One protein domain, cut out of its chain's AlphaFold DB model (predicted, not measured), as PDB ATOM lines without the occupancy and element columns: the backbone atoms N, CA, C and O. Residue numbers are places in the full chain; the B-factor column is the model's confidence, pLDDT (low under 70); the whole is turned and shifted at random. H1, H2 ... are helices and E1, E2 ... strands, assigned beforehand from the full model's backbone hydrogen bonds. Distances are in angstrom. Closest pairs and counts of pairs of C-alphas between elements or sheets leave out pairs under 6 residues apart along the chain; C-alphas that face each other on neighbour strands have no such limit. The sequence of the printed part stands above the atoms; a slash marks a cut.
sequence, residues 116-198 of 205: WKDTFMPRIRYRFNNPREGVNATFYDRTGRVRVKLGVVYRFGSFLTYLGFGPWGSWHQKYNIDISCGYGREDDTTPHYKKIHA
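What this domain is: This is residues 116 to 198 of the 205 residues of the protein "uncharacterized skeletal organic matrix protein 5-like" of Actinia tenebrosa (UniProt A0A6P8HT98). One twisted sheet makes the body: its long strands E1, E2 and E3 fold back on themselves, E4 and E5 continue it beyond E3, and a short helix, H1, grazes it. The 83 printed residues run H1, E1 to E5, mostly strand: a meander, each strand the antiparallel neighbour of the one before. The whole is compact, radius of gyration of the C-alphas 11.3 A, spanning 30 by 30 by 22 A.

Where its parts are: H1, residues 116 to 120, begins at C-alpha 116 (-27.472, 19.243, 12.309). E1, residues 129 to 141, E2, 144 to 156, and E3, 159 to 171, bend by 147, 149 and 167 degrees at residues 134, 150 and 168. E4, residues 181 to 186, spans 16.8 A; E5, 193 to 198, spans 16.2 A and ends at C-alpha 198 (-17.534, 26.621, 5.245).

How they stand to each other: H1, its O i to N i+4 pair within hydrogen-bond range, only grazes the sheet. Hairpin E1 and E2 has N 134 and O 151 at 2.9 A; hairpin E3 and E4 has N 164 and O 182 at 2.8 A. Edge strands E1 and E5 are apart.

The domain as a whole: The printed part has no cut and no long link. Residues 173 to 174 and 187 to 192 have pLDDT under 70.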
ATOM      1  N   TRP A 116     -28.282  18.610  13.357       94.62
ATOM      2  CA  TRP A 116     -27.472  19.243  12.309       94.62
ATOM      3  C   TRP A 116     -27.523  20.766  12.411       94.62
ATOM      4  O   TRP A 116     -26.484  21.431  12.377       94.62
ATOM      5  N   LYS A 117     -28.735  21.310  12.550       91.88
ATOM      6  CA  LYS A 117     -28.983  22.747  12.659       91.88
ATOM      7  C   LYS A 117     -28.316  23.341  13.898       91.88
ATOM      8  O   LYS A 117     -27.595  24.317  13.761       91.88
ATOM      9  N   ASP A 118     -28.468  22.738  15.068       92.75
ATOM     10  CA  ASP A 118     -27.869  23.229  16.311       92.75
ATOM     11  C   ASP A 118     -26.339  23.177  16.262       92.75
ATOM     12  O   ASP A 118     -25.661  24.063  16.780       92.75
ATOM     13  N   THR A 119     -25.776  22.170  15.590       94.81
ATOM     14  CA  THR A 119     -24.318  22.013  15.495       94.81
ATOM     15  C   THR A 119     -23.690  23.018  14.528       94.81
ATOM     16  O   THR A 119     -22.662  23.622  14.840       94.81
ATOM     17  N   PHE A 120     -24.288  23.212  13.350       93.69
ATOM     18  CA  PHE A 120     -23.672  23.981  12.258       93.69
ATOM     19  C   PHE A 120     -24.317  25.349  12.006       93.69
ATOM     20  O   PHE A 120     -23.707  26.227  11.394       93.69
ATOM     21  N   MET A 121     -25.537  25.557  12.491       90.12
ATOM     22  CA  MET A 121     -26.336  26.772  12.321       90.12
ATOM     23  C   MET A 121     -26.974  27.248  13.650       90.12
ATOM     24  O   MET A 121     -28.133  27.657  13.644       90.12
ATOM     25  N   PRO A 122     -26.257  27.302  14.794       86.94
ATOM     26  CA  PRO A 122     -26.867  27.567  16.110       86.94
ATOM     27  C   PRO A 122     -27.550  28.939  16.240       86.94
ATOM     28  O   PRO A 122     -28.394  29.149  17.105       86.94
ATOM     29  N   ARG A 123     -27.183  29.912  15.397       85.31
ATOM     30  CA  ARG A 123     -27.782  31.262  15.406       85.31
ATOM     31  C   ARG A 123     -29.087  31.346  14.617       85.31
ATOM     32  O   ARG A 123     -29.779  32.360  14.674       85.31
ATOM     33  N   ILE A 124     -29.409  30.305  13.862       82.44
ATOM     34  CA  ILE A 124     -30.558  30.259  12.977       82.44
ATOM     35  C   ILE A 124     -31.752  29.696  13.745       82.44
ATOM     36  O   ILE A 124     -31.774  28.529  14.122       82.44
ATOM     37  N   ARG A 125     -32.762  30.538  13.974       80.75
ATOM     38  CA  ARG A 125     -33.918  30.192  14.821       80.75
ATOM     39  C   ARG A 125     -35.104  29.604  14.063       80.75
ATOM     40  O   ARG A 125     -36.015  29.065  14.683       80.75
ATOM     41  N   TYR A 126     -35.118  29.704  12.739       78.94
ATOM     42  CA  TYR A 126     -36.241  29.224  11.943       78.94
ATOM     43  C   TYR A 126     -36.336  27.692  11.916       78.94
ATOM     44  O   TYR A 126     -35.343  26.973  12.066       78.94
ATOM     45  N   ARG A 127     -37.561  27.190  11.734       82.25
ATOM     46  CA  ARG A 127     -37.835  25.758  11.562       82.25
ATOM     47  C   ARG A 127     -37.548  25.342  10.127       82.25
ATOM     48  O   ARG A 127     -37.804  26.100   9.192       82.25
ATOM     49  N   PHE A 128     -37.014  24.138   9.955       86.50
ATOM     50  CA  PHE A 128     -36.816  23.567   8.630       86.50
ATOM     51  C   PHE A 128     -38.113  22.894   8.182       86.50
ATOM     52  O   PHE A 128     -38.631  22.021   8.876       86.50
ATOM     53  N   ASN A 129     -38.634  23.282   7.016       87.25
ATOM     54  CA  ASN A 129     -39.861  22.701   6.476       87.25
ATOM     55  C   ASN A 129     -39.535  21.501   5.577       87.25
ATOM     56  O   ASN A 129     -38.696  21.603   4.678       87.25
ATOM     57  N   ASN A 130     -40.227  20.379   5.802       88.06
ATOM     58  CA  ASN A 130     -40.036  19.099   5.102       88.06
ATOM     59  C   ASN A 130     -38.564  18.656   4.988       88.06
ATOM     60  O   ASN A 130     -38.107  18.336   3.884       88.06
ATOM     61  N   PRO A 131     -37.791  18.674   6.087       91.50
ATOM     62  CA  PRO A 131     -36.375  18.405   5.992       91.50
ATOM     63  C   PRO A 131     -36.105  16.919   5.753       91.50
ATOM     64  O   PRO A 131     -36.819  16.043   6.241       91.50
ATOM     65  N   ARG A 132     -35.037  16.636   5.012       91.75
ATOM     66  CA  ARG A 132     -34.521  15.284   4.790       91.75
ATOM     67  C   ARG A 132     -33.035  15.306   5.091       91.75
ATOM     68  O   ARG A 132     -32.279  15.941   4.359       91.75
ATOM     69  N   GLU A 133     -32.632  14.651   6.171       93.00
ATOM     70  CA  GLU A 133     -31.222  14.371   6.426       93.00
ATOM     71  C   GLU A 133     -30.818  13.071   5.723       93.00
ATOM     72  O   GLU A 133     -31.643  12.168   5.548       93.00
ATOM     73  N   GLY A 134     -29.572  12.967   5.276       90.88
ATOM     74  CA  GLY A 134     -29.131  11.745   4.624       90.88
ATOM     75  C   GLY A 134     -27.751  11.792   3.997       90.88
ATOM     76  O   GLY A 134     -27.145  12.847   3.798       90.88
ATOM     77  N   VAL A 135     -27.337  10.598   3.574       91.50
ATOM     78  CA  VAL A 135     -26.391  10.407   2.480       91.50
ATOM     79  C   VAL A 135     -27.175  10.547   1.178       91.50
ATOM     80  O   VAL A 135     -28.245   9.954   1.032       91.50
ATOM     81  N   ASN A 136     -26.660  11.328   0.230       92.38
ATOM     82  CA  ASN A 136     -27.323  11.640  -1.039       92.38
ATOM     83  C   ASN A 136     -28.752  12.221  -0.872       92.38
ATOM     84  O   ASN A 136     -29.622  12.008  -1.724       92.38
ATOM     85  N   ALA A 137     -29.014  12.965   0.210       92.12
ATOM     86  CA  ALA A 137     -30.330  13.538   0.479       92.12
ATOM     87  C   ALA A 137     -30.771  14.489  -0.646       92.12
ATOM     88  O   ALA A 137     -29.994  15.301  -1.149       92.12
ATOM     89  N   THR A 138     -32.032  14.360  -1.062       92.06
ATOM     90  CA  THR A 138     -32.595  15.066  -2.220       92.06
ATOM     91  C   THR A 138     -33.988  15.607  -1.907       92.06
ATOM     92  O   THR A 138     -34.838  14.895  -1.365       92.06
ATOM     93  N   PHE A 139     -34.242  16.850  -2.315       90.81
ATOM     94  CA  PHE A 139     -35.549  17.504  -2.316       90.81
ATOM     95  C   PHE A 139     -35.786  18.070  -3.718       90.81
ATOM     96  O   PHE A 139     -34.959  18.811  -4.240       90.81
ATOM     97  N   TYR A 140     -36.904  17.721  -4.340       89.62
ATOM     98  CA  TYR A 140     -37.391  18.374  -5.549       89.62
ATOM     99  C   TYR A 140     -38.856  18.784  -5.382       89.62
ATOM    100  O   TYR A 140     -39.612  18.133  -4.662       89.62
ATOM    101  N   ASP A 141     -39.241  19.866  -6.045       87.12
ATOM    102  CA  ASP A 141     -40.622  20.316  -6.182       87.12
ATOM    103  C   ASP A 141     -40.788  21.124  -7.487       87.12
ATOM    104  O   ASP A 141     -39.913  21.113  -8.353       87.12
ATOM    105  N   ARG A 142     -41.905  21.849  -7.635       84.75
ATOM    106  CA  ARG A 142     -42.154  22.710  -8.804       84.75
ATOM    107  C   ARG A 142     -41.190  23.902  -8.915       84.75
ATOM    108  O   ARG A 142     -41.026  24.440 -10.003       84.75
ATOM    109  N   THR A 143     -40.580  24.329  -7.810       81.81
ATOM    110  CA  THR A 143     -39.662  25.476  -7.755       81.81
ATOM    111  C   THR A 143     -38.215  25.087  -8.030       81.81
ATOM    112  O   THR A 143     -37.426  25.950  -8.400       81.81
ATOM    113  N   GLY A 144     -37.835  23.814  -7.897       86.94
ATOM    114  CA  GLY A 144     -36.468  23.395  -8.182       86.94
ATOM    115  C   GLY A 144     -36.076  22.034  -7.624       86.94
ATOM    116  O   GLY A 144     -36.908  21.212  -7.235       86.94
ATOM    117  N   ARG A 145     -34.765  21.800  -7.580       90.56
ATOM    118  CA  ARG A 145     -34.162  20.585  -7.022       90.56
ATOM    119  C   ARG A 145     -32.911  20.934  -6.242       90.56
ATOM    120  O   ARG A 145     -32.041  21.626  -6.759       90.56
ATOM    121  N   VAL A 146     -32.796  20.378  -5.043       92.00
ATOM    122  CA  VAL A 146     -31.633  20.490  -4.164       92.00
ATOM    123  C   VAL A 146     -31.198  19.108  -3.704       92.00
ATOM    124  O   VAL A 146     -32.017  18.226  -3.437       92.00
ATOM    125  N   ARG A 147     -29.887  18.905  -3.663       93.50
ATOM    126  CA  ARG A 147     -29.221  17.656  -3.310       93.50
ATOM    127  C   ARG A 147     -28.031  17.951  -2.411       93.50
ATOM    128  O   ARG A 147     -27.413  19.000  -2.553       93.50
ATOM    129  N   VAL A 148     -27.692  17.027  -1.522       94.75
ATOM    130  CA  VAL A 148     -26.491  17.100  -0.678       94.75
ATOM    131  C   VAL A 148     -25.901  15.705  -0.495       94.75
ATOM    132  O   VAL A 148     -26.644  14.726  -0.393       94.75
ATOM    133  N   LYS A 149     -24.569  15.586  -0.512       94.31
ATOM    134  CA  LYS A 149     -23.888  14.290  -0.358       94.31
ATOM    135  C   LYS A 149     -23.986  13.778   1.065       94.31
ATOM    136  O   LYS A 149     -24.340  12.622   1.253       94.31
ATOM    137  N   LEU A 150     -23.749  14.650   2.038       94.88
ATOM    138  CA  LEU A 150     -24.011  14.407   3.452       94.88
ATOM    139  C   LEU A 150     -24.602  15.661   4.066       94.88
ATOM    140  O   LEU A 150     -23.971  16.718   4.034       94.88
ATOM    141  N   GLY A 151     -25.787  15.549   4.646       95.50
ATOM    142  CA  GLY A 151     -26.398  16.665   5.345       95.50
ATOM    143  C   GLY A 151     -27.900  16.672   5.224       95.50
ATOM    144  O   GLY A 151     -28.532  15.630   5.083       95.50
ATOM    145  N   VAL A 152     -28.459  17.872   5.280       94.69
ATOM    146  CA  VAL A 152     -29.892  18.124   5.283       94.69
ATOM    147  C   VAL A 152     -30.271  18.941   4.060       94.69
ATOM    148  O   VAL A 152     -29.653  19.960   3.771       94.69
ATOM    149  N   VAL A 153     -31.332  18.533   3.376       93.38
ATOM    150  CA  VAL A 153     -32.075  19.391   2.445       93.38
ATOM    151  C   VAL A 153     -33.385  19.801   3.095       93.38
ATOM    152  O   VAL A 153     -34.021  18.994   3.773       93.38
ATOM    153  N   TYR A 154     -33.789  21.053   2.924       90.69
ATOM    154  CA  TYR A 154     -34.982  21.590   3.570       90.69
ATOM    155  C   TYR A 154     -35.555  22.767   2.788       90.69
ATOM    156  O   TYR A 154     -34.905  23.325   1.902       90.69
ATOM    157  N   ARG A 155     -36.784  23.150   3.126       86.56
ATOM    158  CA  ARG A 155     -37.389  24.390   2.650       86.56
ATOM    159  C   ARG A 155     -37.263  25.483   3.703       86.56
ATOM    160  O   ARG A 155     -37.577  25.261   4.873       86.56
ATOM    161  N   PHE A 156     -36.867  26.664   3.247       79.12
ATOM    162  CA  PHE A 156     -36.899  27.904   4.006       79.12
ATOM    163  C   PHE A 156     -37.734  28.930   3.238       79.12
ATOM    164  O   PHE A 156     -37.356  29.327   2.140       79.12
ATOM    165  N   GLY A 157     -38.905  29.295   3.770       78.38
ATOM    166  CA  GLY A 157     -39.857  30.138   3.041       78.38
ATOM    167  C   GLY A 157     -40.218  29.535   1.675       78.38
ATOM    168  O   GLY A 157     -40.695  28.399   1.591       78.38
ATOM    169  N   SER A 158     -39.955  30.281   0.601       76.25
ATOM    170  CA  SER A 158     -40.146  29.859  -0.796       76.25
ATOM    171  C   SER A 158     -38.944  29.106  -1.394       76.25
ATOM    172  O   SER A 158     -39.069  28.518  -2.471       76.25
ATOM    173  N   PHE A 159     -37.804  29.055  -0.700       79.69
ATOM    174  CA  PHE A 159     -36.554  28.504  -1.218       79.69
ATOM    175  C   PHE A 159     -36.333  27.051  -0.799       79.69
ATOM    176  O   PHE A 159     -36.450  26.685   0.374       79.69
ATOM    177  N   LEU A 160     -35.940  26.220  -1.764       87.06
ATOM    178  CA  LEU A 160     -35.286  24.949  -1.470       87.06
ATOM    179  C   LEU A 160     -33.810  25.213  -1.167       87.06
ATOM    180  O   LEU A 160     -33.131  25.909  -1.920       87.06
ATOM    181  N   THR A 161     -33.304  24.649  -0.077       88.81
ATOM    182  CA  THR A 161     -31.929  24.870   0.369       88.81
ATOM    183  C   THR A 161     -31.353  23.626   1.054       88.81
ATOM    184  O   THR A 161     -31.970  22.557   1.093       88.81
ATOM    185  N   TYR A 162     -30.126  23.755   1.545       93.06
ATOM    186  CA  TYR A 162     -29.329  22.687   2.117       93.06
ATOM    187  C   TYR A 162     -28.489  23.179   3.302       93.06
ATOM    188  O   TYR A 162     -28.237  24.374   3.481       93.06
ATOM    189  N   LEU A 163     -28.007  22.213   4.074       94.75
ATOM    190  CA  LEU A 163     -26.936  22.310   5.054       94.75
ATOM    191  C   LEU A 163     -26.080  21.051   4.904       94.75
ATOM    192  O   LEU A 163     -26.602  19.951   5.049       94.75
ATOM    193  N   GLY A 164     -24.782  21.191   4.645       96.12
ATOM    194  CA  GLY A 164     -23.848  20.070   4.679       96.12
ATOM    195  C   GLY A 164     -22.776  20.102   3.597       96.12
ATOM    196  O   GLY A 164     -22.273  21.157   3.212       96.12
ATOM    197  N   PHE A 165     -22.406  18.906   3.151       97.44
ATOM    198  CA  PHE A 165     -21.212  18.594   2.378       97.44
ATOM    199  C   PHE A 165     -21.621  18.170   0.967       97.44
ATOM    200  O   PHE A 165     -22.535  17.360   0.794       97.44
ATOM    201  N   GLY A 166     -20.954  18.724  -0.039       96.12
ATOM    202  CA  GLY A 166     -21.264  18.544  -1.454       96.12
ATOM    203  C   GLY A 166     -22.717  18.824  -1.828       96.12
ATOM    204  O   GLY A 166     -23.379  17.928  -2.358       96.12
ATOM    205  N   PRO A 167     -23.260  20.013  -1.524       94.69
ATOM    206  CA  PRO A 167     -24.561  20.399  -2.025       94.69
ATOM    207  C   PRO A 167     -24.535  20.727  -3.521       94.69
ATOM    208  O   PRO A 167     -23.515  21.076  -4.111       94.69
ATOM    209  N   TRP A 168     -25.705  20.621  -4.129       92.00
ATOM    210  CA  TRP A 168     -26.001  21.113  -5.464       92.00
ATOM    211  C   TRP A 168     -27.466  21.502  -5.515       92.00
ATOM    212  O   TRP A 168     -28.316  20.819  -4.934       92.00
ATOM    213  N   GLY A 169     -27.801  22.549  -6.251       86.75
ATOM    214  CA  GLY A 169     -29.194  22.857  -6.479       86.75
ATOM    215  C   GLY A 169     -29.446  23.887  -7.556       86.75
ATOM    216  O   GLY A 169     -28.606  24.718  -7.895       86.75
ATOM    217  N   SER A 170     -30.674  23.841  -8.049       83.50
ATOM    218  CA  SER A 170     -31.208  24.807  -8.989       83.50
ATOM    219  C   SER A 170     -32.581  25.262  -8.518       83.50
ATOM    220  O   SER A 170     -33.451  24.427  -8.247       83.50
ATOM    221  N   TRP A 171     -32.764  26.578  -8.417       74.62
ATOM    222  CA  TRP A 171     -34.038  27.229  -8.106       74.62
ATOM    223  C   TRP A 171     -34.559  27.981  -9.339       74.62
ATOM    224  O   TRP A 171     -33.791  28.632 -10.055       74.62
ATOM    225  N   HIS A 172     -35.848  27.811  -9.640       73.25
ATOM    226  CA  HIS A 172     -36.531  28.195 -10.885       73.25
ATOM    227  C   HIS A 172     -35.736  27.897 -12.163       73.25
ATOM    228  O   HIS A 172     -35.804  28.651 -13.128       73.25
ATOM    229  N   GLN A 173     -34.938  26.824 -12.159       64.81
ATOM    230  CA  GLN A 173     -34.063  26.426 -13.271       64.81
ATOM    231  C   GLN A 173     -33.028  27.492 -13.697       64.81
ATOM    232  O   GLN A 173     -32.315  27.293 -14.676       64.81
ATOM    233  N   LYS A 174     -32.905  28.601 -12.953       66.75
ATOM    234  CA  LYS A 174     -32.108  29.782 -13.326       66.75
ATOM    235  C   LYS A 174     -31.021  30.117 -12.307       66.75
ATOM    236  O   LYS A 174     -29.992  30.675 -12.676       66.75
ATOM    237  N   TYR A 175     -31.218  29.763 -11.038       71.19
ATOM    238  CA  TYR A 175     -30.302  30.119  -9.957       71.19
ATOM    239  C   TYR A 175     -29.551  28.891  -9.452       71.19
ATOM    240  O   TYR A 175     -30.131  28.015  -8.811       71.19
ATOM    241  N   ASN A 176     -28.250  28.848  -9.744       76.94
ATOM    242  CA  ASN A 176     -27.339  27.831  -9.237       76.94
ATOM    243  C   ASN A 176     -26.974  28.151  -7.778       76.94
ATOM    244  O   ASN A 176     -26.379  29.195  -7.482       76.94
ATOM    245  N   ILE A 177     -27.275  27.221  -6.873       79.44
ATOM    246  CA  ILE A 177     -26.979  27.365  -5.446       79.44
ATOM    247  C   ILE A 177     -25.773  26.534  -4.986       79.44
ATOM    248  O   ILE A 177     -25.541  26.416  -3.792       79.44
ATOM    249  N   ASP A 178     -24.975  26.006  -5.906       84.38
ATOM    250  CA  ASP A 178     -23.874  25.080  -5.648       84.38
ATOM    251  C   ASP A 178     -22.750  25.743  -4.850       84.38
ATOM    252  O   ASP A 178     -22.381  26.899  -5.101       84.38
ATOM    253  N   ILE A 179     -22.231  24.972  -3.893       91.62
ATOM    254  CA  ILE A 179     -20.987  25.162  -3.142       91.62
ATOM    255  C   ILE A 179     -20.452  23.766  -2.801       91.62
ATOM    256  O   ILE A 179     -21.201  22.794  -2.858       91.62
ATOM    257  N   SER A 180     -19.195  23.627  -2.374       95.44
ATOM    258  CA  SER A 180     -18.718  22.307  -1.918       95.44
ATOM    259  C   SER A 180     -19.068  21.994  -0.459       95.44
ATOM    260  O   SER A 180     -19.138  20.828  -0.083       95.44
ATOM    261  N   CYS A 181     -19.275  23.002   0.394       96.62
ATOM    262  CA  CYS A 181     -19.696  22.793   1.778       96.62
ATOM    263  C   CYS A 181     -20.218  24.071   2.442       96.62
ATOM    264  O   CYS A 181     -19.686  25.162   2.211       96.62
ATOM    265  N   GLY A 182     -21.211  23.913   3.315       95.00
ATOM    266  CA  GLY A 182     -21.796  24.977   4.118       95.00
ATOM    267  C   GLY A 182     -23.315  24.892   4.102       95.00
ATOM    268  O   GLY A 182     -23.880  23.799   4.112       95.00
ATOM    269  N   TYR A 183     -23.990  26.033   4.071       92.62
ATOM    270  CA  TYR A 183     -25.447  26.074   4.015       92.62
ATOM    271  C   TYR A 183     -25.949  27.271   3.222       92.62
ATOM    272  O   TYR A 183     -25.265  28.285   3.074       92.62
ATOM    273  N   GLY A 184     -27.175  27.151   2.730       88.25
ATOM    274  CA  GLY A 184     -27.891  28.257   2.117       88.25
ATOM    275  C   GLY A 184     -28.938  28.840   3.044       88.25
ATOM    276  O   GLY A 184     -29.616  28.100   3.758       88.25
ATOM    277  N   ARG A 185     -29.119  30.155   2.982       80.44
ATOM    278  CA  ARG A 185     -30.236  30.857   3.623       80.44
ATOM    279  C   ARG A 185     -30.724  32.000   2.738       80.44
ATOM    280  O   ARG A 185     -30.006  32.420   1.833       80.44
ATOM    281  N   GLU A 186     -31.924  32.498   2.998       71.62
ATOM    282  CA  GLU A 186     -32.381  33.760   2.407       71.62
ATOM    283  C   GLU A 186     -31.563  34.925   2.984       71.62
ATOM    284  O   GLU A 186     -31.072  34.850   4.117       71.62
ATOM    285  N   ASP A 187     -31.346  35.967   2.187       65.12
ATOM    286  CA  ASP A 187     -30.786  37.210   2.696       65.12
ATOM    287  C   ASP A 187     -31.849  37.951   3.522       65.12
ATOM    288  O   ASP A 187     -32.999  38.075   3.118       65.12
ATOM    289  N   ASP A 188     -31.460  38.450   4.695       59.00
ATOM    290  CA  ASP A 188     -32.361  39.173   5.596       59.00
ATOM    291  C   ASP A 188     -32.750  40.561   5.025       59.00
ATOM    292  O   ASP A 188     -33.667  41.209   5.526       59.00
ATOM    293  N   THR A 189     -32.039  41.039   3.993       54.44
ATOM    294  CA  THR A 189     -32.156  42.401   3.438       54.44
ATOM    295  C   THR A 189     -32.687  42.464   2.006       54.44
ATOM    296  O   THR A 189     -33.109  43.525   1.554       54.44
ATOM    297  N   THR A 190     -32.689  41.345   1.277       54.62
ATOM    298  CA  THR A 190     -33.180  41.253  -0.108       54.62
ATOM    299  C   THR A 190     -33.770  39.861  -0.357       54.62
ATOM    300  O   THR A 190     -33.337  38.910   0.284       54.62
ATOM    301  N   PRO A 191     -34.685  39.671  -1.324       58.78
ATOM    302  CA  PRO A 191     -35.210  38.347  -1.687       58.78
ATOM    303  C   PRO A 191     -34.173  37.480  -2.440       58.78
ATOM    304  O   PRO A 191     -34.514  36.693  -3.326       58.78
ATOM    305  N   HIS A 192     -32.882  37.658  -2.150       67.81
ATOM    306  CA  HIS A 192     -31.783  36.952  -2.784       67.81
ATOM    307  C   HIS A 192     -31.288  35.802  -1.912       67.81
ATOM    308  O   HIS A 192     -31.222  35.867  -0.688       67.81
ATOM    309  N   TYR A 193     -30.905  34.720  -2.577       75.56
ATOM    310  CA  TYR A 193     -30.329  33.552  -1.935       75.56
ATOM    311  C   TYR A 193     -28.870  33.812  -1.542       75.56
ATOM    312  O   TYR A 193     -28.052  34.186  -2.387       75.56
ATOM    313  N   LYS A 194     -28.512  33.540  -0.284       85.19
ATOM    314  CA  LYS A 194     -27.151  33.699   0.231       85.19
ATOM    315  C   LYS A 194     -26.482  32.349   0.471       85.19
ATOM    316  O   LYS A 194     -26.925  31.540   1.289       85.19
ATOM    317  N   LYS A 195     -25.350  32.146  -0.206       88.50
ATOM    318  CA  LYS A 195     -24.443  31.008  -0.008       88.50
ATOM    319  C   LYS A 195     -23.531  31.290   1.179       88.50
ATOM    320  O   LYS A 195     -22.757  32.247   1.149       88.50
ATOM    321  N   ILE A 196     -23.590  30.459   2.214       91.56
ATOM    322  CA  ILE A 196     -22.647  30.528   3.326       91.56
ATOM    323  C   ILE A 196     -21.650  29.386   3.189       91.56
ATOM    324  O   ILE A 196     -21.983  28.219   3.374       91.56
ATOM    325  N   HIS A 197     -20.409  29.743   2.864       94.19
ATOM    326  CA  HIS A 197     -19.322  28.792   2.670       94.19
ATOM    327  C   HIS A 197     -18.668  28.415   4.001       94.19
ATOM    328  O   HIS A 197     -18.388  29.282   4.835       94.19
ATOM    329  N   ALA A 198     -18.330  27.138   4.141       96.19
ATOM    330  CA  ALA A 198     -17.534  26.621   5.245       96.19
ATOM    331  C   ALA A 198     -16.337  25.815   4.729       96.19
ATOM    332  O   ALA A 198     -16.321  25.361   3.582       96.19
TER     333      ALA A 198